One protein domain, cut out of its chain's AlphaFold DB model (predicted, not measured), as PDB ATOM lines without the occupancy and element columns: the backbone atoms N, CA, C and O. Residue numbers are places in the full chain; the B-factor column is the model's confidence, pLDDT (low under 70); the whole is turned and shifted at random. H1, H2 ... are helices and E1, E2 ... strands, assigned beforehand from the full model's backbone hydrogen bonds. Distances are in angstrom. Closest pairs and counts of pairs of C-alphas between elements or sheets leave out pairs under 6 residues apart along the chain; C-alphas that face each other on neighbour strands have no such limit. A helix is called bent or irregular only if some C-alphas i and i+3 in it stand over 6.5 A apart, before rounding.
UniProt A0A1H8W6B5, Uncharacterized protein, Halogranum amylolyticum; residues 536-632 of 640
ATOM      1  N   VAL A 536     -12.260   5.664 -95.137       88.19
ATOM      2  CA  VAL A 536     -11.219   5.301 -94.175       88.19
ATOM      3  C   VAL A 536     -10.672   6.575 -93.532       88.19
ATOM      4  O   VAL A 536     -10.061   7.407 -94.201       88.19
ATOM      5  N   VAL A 537     -10.865   6.726 -92.222       87.56
ATOM      6  CA  VAL A 537     -10.134   7.728 -91.431       87.56
ATOM      7  C   VAL A 537      -8.727   7.191 -91.186       87.56
ATOM      8  O   VAL A 537      -8.576   6.048 -90.756       87.56
ATOM      9  N   VAL A 538      -7.710   7.989 -91.505       88.06
ATOM     10  CA  VAL A 538      -6.301   7.586 -91.432       88.06
ATOM     11  C   VAL A 538      -5.700   8.076 -90.118       88.06
ATOM     12  O   VAL A 538      -5.479   9.276 -89.954       88.06
ATOM     13  N   ASP A 539      -5.408   7.142 -89.211       85.12
ATOM     14  CA  ASP A 539      -4.757   7.392 -87.920       85.12
ATOM     15  C   ASP A 539      -3.234   7.102 -87.978       85.12
ATOM     16  O   ASP A 539      -2.490   7.504 -87.079       85.12
ATOM     17  N   GLY A 540      -2.731   6.437 -89.031       83.38
ATOM     18  CA  GLY A 540      -1.294   6.260 -89.282       83.38
ATOM     19  C   GLY A 540      -0.929   5.620 -90.632       83.38
ATOM     20  O   GLY A 540      -1.786   5.225 -91.419       83.38
ATOM     21  N   GLU A 541       0.378   5.470 -90.908       82.62
ATOM     22  CA  GLU A 541       0.884   4.976 -92.212       82.62
ATOM     23  C   GLU A 541       0.362   3.574 -92.589       82.62
ATOM     24  O   GLU A 541       0.234   3.252 -93.771       82.62
ATOM     25  N   GLY A 542       0.019   2.751 -91.593       82.75
ATOM     26  CA  GLY A 542      -0.522   1.405 -91.795       82.75
ATOM     27  C   GLY A 542      -1.920   1.358 -92.418       82.75
ATOM     28  O   GLY A 542      -2.271   0.327 -92.990       82.75
ATOM     29  N   ASP A 543      -2.685   2.451 -92.354       86.44
ATOM     30  CA  ASP A 543      -4.059   2.509 -92.868       86.44
ATOM     31  C   ASP A 543      -4.100   2.800 -94.382       86.44
ATOM     32  O   ASP A 543      -5.145   2.667 -95.017       86.44
ATOM     33  N   MET A 544      -2.959   3.171 -94.982       86.94
ATOM     34  CA  MET A 544      -2.836   3.506 -96.403       86.94
ATOM     35  C   MET A 544      -1.976   2.483 -97.161       86.94
ATOM     36  O   MET A 544      -0.755   2.415 -96.982       86.94
ATOM     37  N   THR A 545      -2.613   1.717 -98.052       84.88
ATOM     38  CA  THR A 545      -2.010   0.732 -98.969       84.88
ATOM     39  C   THR A 545      -0.676   1.191 -99.586       84.88
ATOM     40  O   THR A 545      -0.566   2.256-100.193       84.88
ATOM     41  N   ASP A 546       0.366   0.364 -99.459       80.25
ATOM     42  CA  ASP A 546       1.696   0.676 -99.999       80.25
ATOM     43  C   ASP A 546       1.774   0.489-101.526       80.25
ATOM     44  O   ASP A 546       1.050  -0.314-102.114       80.25
ATOM     45  N   GLY A 547       2.658   1.240-102.186       78.62
ATOM     46  CA  GLY A 547       2.840   1.247-103.643       78.62
ATOM     47  C   GLY A 547       1.675   1.843-104.449       78.62
ATOM     48  O   GLY A 547       1.820   2.068-105.654       78.62
ATOM     49  N   GLN A 548       0.545   2.123-103.801       87.94
ATOM     50  CA  GLN A 548      -0.648   2.712-104.389       87.94
ATOM     51  C   GLN A 548      -0.534   4.236-104.532       87.94
ATOM     52  O   GLN A 548       0.281   4.906-103.890       87.94
ATOM     53  N   ARG A 549      -1.366   4.788-105.418       90.12
ATOM     54  CA  ARG A 549      -1.544   6.222-105.620       90.12
ATOM     55  C   ARG A 549      -2.890   6.704-105.089       90.12
ATOM     56  O   ARG A 549      -3.867   5.959-105.093       90.12
ATOM     57  N   TYR A 550      -2.923   7.973-104.699       90.25
ATOM     58  CA  TYR A 550      -4.052   8.638-104.067       90.25
ATOM     59  C   TYR A 550      -4.304   9.991-104.726       90.25
ATOM     60  O   TYR A 550      -3.405  10.828-104.810       90.25
ATOM     61  N   GLN A 551      -5.510  10.204-105.231       92.12
ATOM     62  CA  GLN A 551      -5.910  11.415-105.936       92.12
ATOM     63  C   GLN A 551      -6.582  12.382-104.946       92.12
ATOM     64  O   GLN A 551      -7.575  11.983-104.339       92.12
ATOM     65  N   PRO A 552      -6.077  13.614-104.741       90.00
ATOM     66  CA  PRO A 552      -6.756  14.601-103.903       90.00
ATOM     67  C   PRO A 552      -8.033  15.103-104.591       90.00
ATOM     68  O   PRO A 552      -8.061  15.288-105.812       90.00
ATOM     69  N   GLY A 553      -9.084  15.339-103.812       89.44
ATOM     70  CA  GLY A 553     -10.375  15.822-104.294       89.44
ATOM     71  C   GLY A 553     -11.334  16.172-103.159       89.44
ATOM     72  O   GLY A 553     -10.954  16.203-101.992       89.44
ATOM     73  N   TYR A 554     -12.588  16.416-103.511       87.50
ATOM     74  CA  TYR A 554     -13.704  16.584-102.576       87.50
ATOM     75  C   TYR A 554     -14.921  15.810-103.094       87.50
ATOM     76  O   TYR A 554     -14.906  15.305-104.219       87.50
ATOM     77  N   VAL A 555     -15.973  15.681-102.283       84.19
ATOM     78  CA  VAL A 555     -17.225  15.028-102.700       84.19
ATOM     79  C   VAL A 555     -18.358  16.048-102.694       84.19
ATOM     80  O   VAL A 555     -18.609  16.692-101.677       84.19
ATOM     81  N   THR A 556     -19.041  16.175-103.829       82.19
ATOM     82  CA  THR A 556     -20.178  17.085-104.039       82.19
ATOM     83  C   THR A 556     -21.278  16.306-104.746       82.19
ATOM     84  O   THR A 556     -20.989  15.545-105.665       82.19
ATOM     85  N   ASP A 557     -22.526  16.449-104.295       80.62
ATOM     86  CA  ASP A 557     -23.707  15.745-104.830       80.62
ATOM     87  C   ASP A 557     -23.576  14.205-104.922       80.62
ATOM     88  O   ASP A 557     -24.274  13.552-105.696       80.62
ATOM     89  N   GLY A 558     -22.696  13.607-104.107       78.50
ATOM     90  CA  GLY A 558     -22.410  12.167-104.113       78.50
ATOM     91  C   GLY A 558     -21.392  11.711-105.168       78.50
ATOM     92  O   GLY A 558     -21.161  10.511-105.300       78.50
ATOM     93  N   GLU A 559     -20.739  12.627-105.891       83.50
ATOM     94  CA  GLU A 559     -19.629  12.310-106.799       83.50
ATOM     95  C   GLU A 559     -18.295  12.885-106.297       83.50
ATOM     96  O   GLU A 559     -18.204  14.023-105.830       83.50
ATOM     97  N   PHE A 560     -17.227  12.088-106.402       86.75
ATOM     98  CA  PHE A 560     -15.867  12.515-106.067       86.75
ATOM     99  C   PHE A 560     -15.271  13.340-107.214       86.75
ATOM    100  O   PHE A 560     -14.989  12.800-108.287       86.75
ATOM    101  N   GLN A 561     -15.031  14.627-106.971       88.19
ATOM    102  CA  GLN A 561     -14.403  15.537-107.923       88.19
ATOM    103  C   GLN A 561     -12.892  15.649-107.642       88.19
ATOM    104  O   GLN A 561     -12.496  16.119-106.572       88.19
ATOM    105  N   PRO A 562     -12.020  15.218-108.575       87.19
ATOM    106  CA  PRO A 562     -10.577  15.263-108.376       87.19
ATOM    107  C   PRO A 562     -10.011  16.672-108.593       87.19
ATOM    108  O   PRO A 562     -10.194  17.270-109.654       87.19
ATOM    109  N   ILE A 563      -9.235  17.160-107.624       83.69
ATOM    110  CA  ILE A 563      -8.485  18.424-107.710       83.69
ATOM    111  C   ILE A 563      -7.307  18.291-108.691       83.69
ATOM    112  O   ILE A 563      -7.028  19.205-109.466       83.69
ATOM    113  N   GLU A 564      -6.626  17.138-108.698       79.56
ATOM    114  CA  GLU A 564      -5.520  16.849-109.617       79.56
ATOM    115  C   GLU A 564      -5.819  15.655-110.531       79.56
ATOM    116  O   GLU A 564      -6.384  14.647-110.116       79.56
ATOM    117  N   SER A 565      -5.356  15.707-111.782       71.12
ATOM    118  CA  SER A 565      -5.554  14.645-112.786       71.12
ATOM    119  C   SER A 565      -4.644  13.415-112.624       71.12
ATOM    120  O   SER A 565      -4.605  12.558-113.509       71.12
ATOM    121  N   LYS A 566      -3.868  13.325-111.536       79.69
ATOM    122  CA  LYS A 566      -2.893  12.252-111.278       79.69
ATOM    123  C   LYS A 566      -2.884  11.901-109.794       79.69
ATOM    124  O   LYS A 566      -2.762  12.791-108.963       79.69
ATOM    125  N   GLY A 567      -2.907  10.611-109.464       81.81
ATOM    126  CA  GLY A 567      -2.707  10.167-108.086       81.81
ATOM    127  C   GLY A 567      -1.262  10.378-107.603       81.81
ATOM    128  O   GLY A 567      -0.297  10.073-108.313       81.81
ATOM    129  N   GLN A 568      -1.118  10.892-106.386       85.44
ATOM    130  CA  GLN A 568       0.128  11.121-105.646       85.44
ATOM    131  C   GLN A 568       0.453   9.930-104.714       85.44
ATOM    132  O   GLN A 568      -0.316   8.980-104.655       85.44
ATOM    133  N   THR A 569       1.589   9.921-104.008       86.50
ATOM    134  CA  THR A 569       1.937   8.862-103.027       86.50
ATOM    135  C   THR A 569       1.494   9.233-101.608       86.50
ATOM    136  O   THR A 569       1.345  10.421-101.315       86.50
ATOM    137  N   ARG A 570       1.287   8.244-100.714       84.06
ATOM    138  CA  ARG A 570       0.749   8.481 -99.352       84.06
ATOM    139  C   ARG A 570       1.558   9.518 -98.559       84.06
ATOM    140  O   ARG A 570       0.986  10.405 -97.936       84.06
ATOM    141  N   GLN A 571       2.884   9.485 -98.682       83.31
ATOM    142  CA  GLN A 571       3.801  10.422 -98.026       83.31
ATOM    143  C   GLN A 571       3.660  11.861 -98.548       83.31
ATOM    144  O   GLN A 571       3.927  12.808 -97.810       83.31
ATOM    145  N   LEU A 572       3.263  12.050 -99.812       82.19
ATOM    146  CA  LEU A 572       3.071  13.381-100.392       82.19
ATOM    147  C   LEU A 572       1.720  13.975 -99.982       82.19
ATOM    148  O   LEU A 572       1.680  15.125 -99.552       82.19
ATOM    149  N   ILE A 573       0.638  13.188-100.035       85.00
ATOM    150  CA  ILE A 573      -0.705  13.684 -99.688       85.00
ATOM    151  C   ILE A 573      -0.859  14.000 -98.201       85.00
ATOM    152  O   ILE A 573      -1.483  14.998 -97.865       85.00
ATOM    153  N   VAL A 574      -0.250  13.220 -97.302       84.62
ATOM    154  CA  VAL A 574      -0.267  13.511 -95.858       84.62
ATOM    155  C   VAL A 574       0.514  14.792 -95.552       84.62
ATOM    156  O   VAL A 574       0.081  15.620 -94.751       84.62
ATOM    157  N   ARG A 575       1.630  15.012 -96.254       83.44
ATOM    158  CA  ARG A 575       2.468  16.204 -96.096       83.44
ATOM    159  C   ARG A 575       1.865  17.471 -96.711       83.44
ATOM    160  O   ARG A 575       2.116  18.561 -96.203       83.44
ATOM    161  N   GLU A 576       1.117  17.350 -97.806       82.25
ATOM    162  CA  GLU A 576       0.500  18.486 -98.504       82.25
ATOM    163  C   GLU A 576      -1.013  18.636 -98.236       82.25
ATOM    164  O   GLU A 576      -1.619  19.561 -98.772       82.25
ATOM    165  N   HIS A 577      -1.612  17.823 -97.351       83.06
ATOM    166  CA  HIS A 577      -3.026  17.922 -96.950       83.06
ATOM    167  C   HIS A 577      -3.414  19.363 -96.579       83.06
ATOM    168  O   HIS A 577      -4.323  19.926 -97.185       83.06
ATOM    169  N   ASP A 578      -2.672  20.004 -95.666       80.69
ATOM    170  CA  ASP A 578      -2.911  21.393 -95.238       80.69
ATOM    171  C   ASP A 578      -2.886  22.394 -96.403       80.69
ATOM    172  O   ASP A 578      -3.617  23.387 -96.396       80.69
ATOM    173  N   ARG A 579      -2.047  22.148 -97.418       81.38
ATOM    174  CA  ARG A 579      -1.930  22.997 -98.611       81.38
ATOM    175  C   ARG A 579      -3.162  22.853 -99.501       81.38
ATOM    176  O   ARG A 579      -3.648  23.867 -99.996       81.38
ATOM    177  N   PHE A 580      -3.660  21.631 -99.695       80.06
ATOM    178  CA  PHE A 580      -4.890  21.391-100.448       80.06
ATOM    179  C   PHE A 580      -6.117  21.905 -99.688       80.06
ATOM    180  O   PHE A 580      -6.907  22.640-100.271       80.06
ATOM    181  N   ALA A 581      -6.231  21.631 -98.386       78.19
ATOM    182  CA  ALA A 581      -7.294  22.174 -97.545       78.19
ATOM    183  C   ALA A 581      -7.323  23.712 -97.616       78.19
ATOM    184  O   ALA A 581      -8.313  24.287 -98.054       78.19
ATOM    185  N   THR A 582      -6.205  24.394 -97.341       78.38
ATOM    186  CA  THR A 582      -6.128  25.871 -97.394       78.38
ATOM    187  C   THR A 582      -6.492  26.463 -98.769       78.38
ATOM    188  O   THR A 582      -6.879  27.627 -98.838       78.38
ATOM    189  N   ALA A 583      -6.352  25.700 -99.858       76.12
ATOM    190  CA  ALA A 583      -6.599  26.166-101.224       76.12
ATOM    191  C   ALA A 583      -8.023  25.910-101.757       76.12
ATOM    192  O   ALA A 583      -8.358  26.469-102.799       76.12
ATOM    193  N   TYR A 584      -8.827  25.070-101.091       71.62
ATOM    194  CA  TYR A 584     -10.167  24.671-101.561       71.62
ATOM    195  C   TYR A 584     -11.257  24.718-100.469       71.62
ATOM    196  O   TYR A 584     -12.423  24.936-100.786       71.62
ATOM    197  N   ASP A 585     -10.888  24.598 -99.190       66.69
ATOM    198  CA  ASP A 585     -11.760  24.768 -98.008       66.69
ATOM    199  C   ASP A 585     -12.014  26.267 -97.696       66.69
ATOM    200  O   ASP A 585     -12.881  26.620 -96.901       66.69
ATOM    201  N   SER A 586     -11.272  27.181 -98.343       56.28
ATOM    202  CA  SER A 586     -11.375  28.640 -98.157       56.28
ATOM    203  C   SER A 586     -12.723  29.237 -98.556       56.28
ATOM    204  O   SER A 586     -13.104  30.290 -98.041       56.28
ATOM    205  N   ASP A 587     -13.416  28.576 -99.481       57.44
ATOM    206  CA  ASP A 587     -14.574  29.129-100.181       57.44
ATOM    207  C   ASP A 587     -15.901  28.656 -99.553       57.44
ATOM    208  O   ASP A 587     -16.964  29.168 -99.891       57.44
ATOM    209  N   GLY A 588     -15.848  27.717 -98.598       59.38
ATOM    210  CA  GLY A 588     -16.990  27.237 -97.808       59.38
ATOM    211  C   GLY A 588     -17.925  26.237 -98.505       59.38
ATOM    212  O   GLY A 588     -18.666  25.540 -97.816       59.38
ATOM    213  N   ASP A 589     -17.866  26.127 -99.834       61.53
ATOM    214  CA  ASP A 589     -18.735  25.246-100.636       61.53
ATOM    215  C   ASP A 589     -18.228  23.785-100.757       61.53
ATOM    216  O   ASP A 589     -18.964  22.911-101.220       61.53
ATOM    217  N   HIS A 590     -16.995  23.484-100.330       67.62
ATOM    218  CA  HIS A 590     -16.390  22.142-100.421       67.62
ATOM    219  C   HIS A 590     -16.259  21.499 -99.023       67.62
ATOM    220  O   HIS A 590     -15.612  22.089 -98.161       67.62
ATOM    221  N   PRO A 591     -16.807  20.293 -98.760       62.66
ATOM    222  CA  PRO A 591     -16.882  19.710 -97.410       62.66
ATOM    223  C   PRO A 591     -15.578  19.016 -96.951       62.66
ATOM    224  O   PRO A 591     -15.607  17.889 -96.452       62.66
ATOM    225  N   GLY A 592     -14.434  19.686 -97.115       76.12
ATOM    226  CA  GLY A 592     -13.097  19.165 -96.814       76.12
ATOM    227  C   GLY A 592     -12.455  18.341 -97.943       76.12
ATOM    228  O   GLY A 592     -13.122  17.849 -98.854       76.12
ATOM    229  N   VAL A 593     -11.124  18.201 -97.885       85.12
ATOM    230  CA  VAL A 593     -10.326  17.475 -98.890       85.12
ATOM    231  C   VAL A 593     -10.136  16.012 -98.488       85.12
ATOM    232  O   VAL A 593      -9.570  15.708 -97.438       85.12
ATOM    233  N   LEU A 594     -10.554  15.108 -99.373       90.44
ATOM    234  CA  LEU A 594     -10.410  13.659 -99.251       90.44
ATOM    235  C   LEU A 594      -9.499  13.110-100.354       90.44
ATOM    236  O   LEU A 594      -9.346  13.700-101.423       90.44
ATOM    237  N   HIS A 595      -8.905  11.945-100.103       91.62
ATOM    238  CA  HIS A 595      -7.948  11.326-101.014       91.62
ATOM    239  C   HIS A 595      -8.482   9.991-101.524       91.62
ATOM    240  O   HIS A 595      -8.636   9.053-100.752       91.62
ATOM    241  N   ARG A 596      -8.760   9.878-102.824       91.94
ATOM    242  CA  ARG A 596      -9.280   8.638-103.412       91.94
ATOM    243  C   ARG A 596      -8.155   7.704-103.836       91.94
ATOM    244  O   ARG A 596      -7.281   8.113-104.600       91.94
ATOM    245  N   GLY A 597      -8.178   6.455-103.385       91.31
ATOM    246  CA  GLY A 597      -7.219   5.440-103.816       91.31
ATOM    247  C   GLY A 597      -7.427   5.013-105.276       91.31
ATOM    248  O   GLY A 597      -8.552   4.793-105.715       91.31
ATOM    249  N   GLU A 598      -6.343   4.899-106.050       88.19
ATOM    250  CA  GLU A 598      -6.395   4.568-107.488       88.19
ATOM    251  C   GLU A 598      -6.680   3.073-107.761       88.19
ATOM    252  O   GLU A 598      -7.105   2.732-108.862       88.19
ATOM    253  N   ALA A 599      -6.462   2.177-106.784       86.94
ATOM    254  CA  ALA A 599      -6.587   0.722-106.976       86.94
ATOM    255  C   ALA A 599      -7.756   0.062-106.216       86.94
ATOM    256  O   ALA A 599      -8.305  -0.925-106.706       86.94
ATOM    257  N   ASP A 600      -8.148   0.594-105.057       86.81
ATOM    258  CA  ASP A 600      -9.341   0.184-104.294       86.81
ATOM    259  C   ASP A 600     -10.566   1.058-104.619       86.81
ATOM    260  O   ASP A 600     -11.688   0.560-104.690       86.81
ATOM    261  N   GLY A 601     -10.352   2.350-104.883       86.62
ATOM    262  CA  GLY A 601     -11.402   3.327-105.155       86.62
ATOM    263  C   GLY A 601     -12.010   3.970-103.905       86.62
ATOM    264  O   GLY A 601     -12.855   4.856-104.081       86.62
ATOM    265  N   SER A 602     -11.586   3.556-102.701       90.31
ATOM    266  CA  SER A 602     -12.032   4.076-101.397       90.31
ATOM    267  C   SER A 602     -11.538   5.507-101.154       90.31
ATOM    268  O   SER A 602     -10.582   5.974-101.784       90.31
ATOM    269  N   LEU A 603     -12.203   6.220-100.244       91.56
ATOM    270  CA  LEU A 603     -11.843   7.574 -99.827       91.56
ATOM    271  C   LEU A 603     -11.075   7.538 -98.506       91.56
ATOM    272  O   LEU A 603     -11.466   6.849 -97.570       91.56
ATOM    273  N   TYR A 604     -10.008   8.326 -98.426       91.19
ATOM    274  CA  TYR A 604      -9.129   8.420 -97.268       91.19
ATOM    275  C   TYR A 604      -9.152   9.842 -96.702       91.19
ATOM    276  O   TYR A 604      -8.789  10.804 -97.390       91.19
ATOM    277  N   ASP A 605      -9.559   9.968 -95.440       90.25
ATOM    278  CA  ASP A 605      -9.463  11.204 -94.667       90.25
ATOM    279  C   ASP A 605      -8.117  11.240 -93.933       90.25
ATOM    280  O   ASP A 605      -7.916  10.567 -92.922       90.25
ATOM    281  N   THR A 606      -7.179  12.016 -94.479       87.75
ATOM    282  CA  THR A 606      -5.825  12.203 -93.935       87.75
ATOM    283  C   THR A 606      -5.697  13.418 -93.013       87.75
ATOM    284  O   THR A 606      -4.589  13.743 -92.590       87.75
ATOM    285  N   LYS A 607      -6.808  14.079 -92.654       85.19
ATOM    286  CA  LYS A 607      -6.817  15.231 -91.739       85.19
ATOM    287  C   LYS A 607      -6.245  14.937 -90.336       85.19
ATOM    288  O   LYS A 607      -5.617  15.844 -89.791       85.19
ATOM    289  N   PRO A 608      -6.381  13.730 -89.735       84.12
ATOM    290  CA  PRO A 608      -5.787  13.442 -88.421       84.12
ATOM    291  C   PRO A 608      -4.251  13.404 -88.423       84.12
ATOM    292  O   PRO A 608      -3.631  13.754 -87.420       84.12
ATOM    293  N   VAL A 609      -3.651  13.005 -89.549       83.62
ATOM    294  CA  VAL A 609      -2.198  12.800 -89.728       83.62
ATOM    295  C   VAL A 609      -1.528  13.913 -90.548       83.62
ATOM    296  O   VAL A 609      -0.339  13.838 -90.858       83.62
ATOM    297  N   ALA A 610      -2.281  14.952 -90.919       81.69
ATOM    298  CA  ALA A 610      -1.818  16.037 -91.776       81.69
ATOM    299  C   ALA A 610      -0.524  16.688 -91.244       81.69
ATOM    300  O   ALA A 610      -0.418  17.085 -90.083       81.69
ATOM    301  N   GLY A 611       0.482  16.786 -92.117       68.94
ATOM    302  CA  GLY A 611       1.790  17.353 -91.787       68.94
ATOM    303  C   GLY A 611       2.766  16.414 -91.062       68.94
ATOM    304  O   GLY A 611       3.859  16.863 -90.711       68.94
ATOM    305  N   GLU A 612       2.442  15.132 -90.853       78.31
ATOM    306  CA  GLU A 612       3.412  14.157 -90.338       78.31
ATOM    307  C   GLU A 612       4.500  13.788 -91.371       78.31
ATOM    308  O   GLU A 612       4.231  13.489 -92.536       78.31
ATOM    309  N   ASP A 613       5.765  13.754 -90.931       73.44
ATOM    310  CA  ASP A 613       6.919  13.361 -91.756       73.44
ATOM    311  C   ASP A 613       7.027  11.822 -91.874       73.44
ATOM    312  O   ASP A 613       7.903  11.190 -91.276       73.44
ATOM    313  N   TRP A 614       6.164  11.202 -92.688       73.38
ATOM    314  CA  TRP A 614       6.156   9.755 -92.999       73.38
ATOM    315  C   TRP A 614       7.337   9.280 -93.884       73.38
ATOM    316  O   TRP A 614       7.171   8.510 -94.825       73.38
ATOM    317  N   GLY A 615       8.557   9.754 -93.613       53.75
ATOM    318  CA  GLY A 615       9.807   9.164 -94.115       53.75
ATOM    319  C   GLY A 615       9.937   9.018 -95.640       53.75
ATOM    320  O   GLY A 615      10.015   7.900 -96.143       53.75
ATOM    321  N   VAL A 616      10.043  10.133 -96.375       55.62
ATOM    322  CA  VAL A 616      10.199  10.127 -97.848       55.62
ATOM    323  C   VAL A 616      11.347   9.212 -98.300       55.62
ATOM    324  O   VAL A 616      12.492   9.356 -97.860       55.62
ATOM    325  N   SER A 617      11.065   8.300 -99.234       52.38
ATOM    326  CA  SER A 617      12.087   7.400 -99.769       52.38
ATOM    327  C   SER A 617      13.117   8.160-100.633       52.38
ATOM    328  O   SER A 617      12.803   9.119-101.339       52.38
ATOM    329  N   ALA A 618      14.390   7.746-100.625       44.94
ATOM    330  CA  ALA A 618      15.454   8.487-101.329       44.94
ATOM    331  C   ALA A 618      15.279   8.532-102.871       44.94
ATOM    332  O   ALA A 618      15.808   9.418-103.550       44.94
ATOM    333  N   ALA A 619      14.509   7.591-103.432       48.72
ATOM    334  CA  ALA A 619      14.120   7.557-104.846       48.72
ATOM    335  C   ALA A 619      12.960   8.519-105.191       48.72
ATOM    336  O   ALA A 619      12.616   8.697-106.358       48.72
ATOM    337  N   GLU A 620      12.350   9.126-104.176       54.59
ATOM    338  CA  GLU A 620      11.096   9.869-104.253       54.59
ATOM    339  C   GLU A 620      11.286  11.344-103.905       54.59
ATOM    340  O   GLU A 620      10.767  12.191-104.627       54.59
ATOM    341  N   GLU A 621      12.165  11.675-102.952       52.12
ATOM    342  CA  GLU A 621      12.711  13.036-102.804       52.12
ATOM    343  C   GLU A 621      13.275  13.532-104.153       52.12
ATOM    344  O   GLU A 621      12.995  14.644-104.603       52.12
ATOM    345  N   THR A 622      13.984  12.654-104.873       52.22
ATOM    346  CA  THR A 622      14.530  12.920-106.214       52.22
ATOM    347  C   THR A 622      13.486  12.957-107.339       52.22
ATOM    348  O   THR A 622      13.786  13.468-108.419       52.22
ATOM    349  N   LYS A 623      12.260  12.475-107.104       51.03
ATOM    350  CA  LYS A 623      11.132  12.533-108.049       51.03
ATOM    351  C   LYS A 623      10.283  13.785-107.818       51.03
ATOM    352  O   LYS A 623      10.066  14.542-108.758       51.03
ATOM    353  N   ILE A 624       9.917  14.069-106.567       51.72
ATOM    354  CA  ILE A 624       9.209  15.290-106.148       51.72
ATOM    355  C   ILE A 624      10.046  16.530-106.503       51.72
ATOM    356  O   ILE A 624       9.539  17.473-107.109       51.72
ATOM    357  N   SER A 625      11.361  16.498-106.242       48.09
ATOM    358  CA  SER A 625      12.295  17.570-106.630       48.09
ATOM    359  C   SER A 625      12.434  17.756-108.149       48.09
ATOM    360  O   SER A 625      12.859  18.818-108.603       48.09
ATOM    361  N   ARG A 626      12.075  16.749-108.955       46.78
ATOM    362  CA  ARG A 626      12.104  16.834-110.420       46.78
ATOM    363  C   ARG A 626      10.786  17.358-110.978       46.78
ATOM    364  O   ARG A 626      10.807  18.239-111.830       46.78
ATOM    365  N   ASP A 627       9.664  16.820-110.519       42.97
ATOM    366  CA  ASP A 627       8.359  17.097-111.121       42.97
ATOM    367  C   ASP A 627       7.871  18.514-110.737       42.97
ATOM    368  O   ASP A 627       7.438  19.265-111.610       42.97
ATOM    369  N   SER A 628       8.166  18.985-109.515       46.53
ATOM    370  CA  SER A 628       7.992  20.401-109.119       46.53
ATOM    371  C   SER A 628       8.791  21.405-109.975       46.53
ATOM    372  O   SER A 628       8.357  22.539-110.177       46.53
ATOM    373  N   VAL A 629       9.935  20.995-110.539       42.97
ATOM    374  CA  VAL A 629      10.743  21.804-111.476       42.97
ATOM    375  C   VAL A 629      10.153  21.809-112.897       42.97
ATOM    376  O   VAL A 629      10.488  22.690-113.696       42.97
ATOM    377  N   PHE A 630       9.250  20.878-113.225       39.66
ATOM    378  CA  PHE A 630       8.490  20.893-114.477       39.66
ATOM    379  C   PHE A 630       7.200  21.718-114.373       39.66
ATOM    380  O   PHE A 630       6.935  22.505-115.283       39.66
ATOM    381  N   ASP A 631       6.450  21.647-113.270       40.31
ATOM    382  CA  ASP A 631       5.208  22.429-113.118       40.31
ATOM    383  C   ASP A 631       5.474  23.937-112.941       40.31
ATOM    384  O   ASP A 631       4.784  24.771-113.536       40.31
ATOM    385  N   ALA A 632       6.580  24.301-112.276       41.66
ATOM    386  CA  ALA A 632       7.131  25.665-112.272       41.66
ATOM    387  C   ALA A 632       7.598  26.161-113.663       41.66
ATOM    388  O   ALA A 632       8.013  27.310-113.816       41.66
TER     389      ALA A 632
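What this domain is: This is residues 536 to 632 of the 640 residues of an uncharacterized protein of Halogranum amylolyticum (UniProt A0A1H8W6B5). A small twisted sheet made of two strand hairpins, E1 with E2 and E3 with E4, has the kinked helix H1 over one face, while a second helix, H2, lies away from the sheet at the end of a long link, its residues 625 to 632 sticking out. The printed part has 97 residues, with two named helices and four named strands in the order E1, E2, H1, E3, E4, H2. The sheet's order is E2, E1, E3, E4, antiparallel throughout, and the class is mixed, helices and strands. The whole is compact, with a radius of gyration of the C-alphas of 13.2 A and spans of 39 by 32 by 23 A.

Where its parts are: E1, residues 550 to 556, is the longest strand at 18.2 A and begins at C-alpha 550, (-4.052, 8.638, -104.067). E2 is residues 559 to 562, E3 residues 594 to 597 and E4 residues 603 to 605. H1, residues 570 to 587, measures 25.7 A and begins at C-alpha 570, (0.749, 8.481, -99.352). It is irregular, with C-alphas 575 and 578 7.5 A apart and a kink of 51 degrees near residue 577. H2, residues 618 to 632, measures 22.0 A and ends at C-alpha 632, (7.131, 25.665, -112.272).

How they stand to each other: The sheet is only just strongly twisted, its C-alphas lying up to 4.5 A off the best plane. E1 pairs with E3 over residues 550 to 553, with N 551 and O 596 2.8 A apart, and with E2 over residues 553 to 556, with N 561 and O 554 2.8 A apart. In the hairpin of E3 and E4, N 604 and O 595 are 2.8 A apart. Residues 536 to 537 pair parallel with residues 604 to 605 of E4. H1 is on the sheet at a height over the sheet of 8.8 A, making two layers, a helix on one face of a sheet. It lies over E1 and E3 and runs along the strands, at 26 degrees to E3 on the local plane. The closest C-alphas of E1 and H1 are those of Tyr 550 and Arg 570, 6.7 A apart. E2, H1 and E3 form a split strand-helix-strand unit, two strands of one sheet that follow each other among the strands with a helix between them along the chain and with E1 between them in the sheet, and its crossover is right-handed. H2 is not on the sheet and is apart from H1. Of the O i to N i+4 pairs, 9 of 14 in H1 and 7 of 11 in H2 are within hydrogen-bond range.

The domain as a whole: The two C-alphas farthest apart, those of Asp 557 and Ala 618, are 40.0 A apart. The printed part has no cut. The link from E4 to H2, with 12 residues, is long. Mean pLDDT of the printed part is 75.8, and residues 585 to 591, 611 and 615 to 632 are under 70.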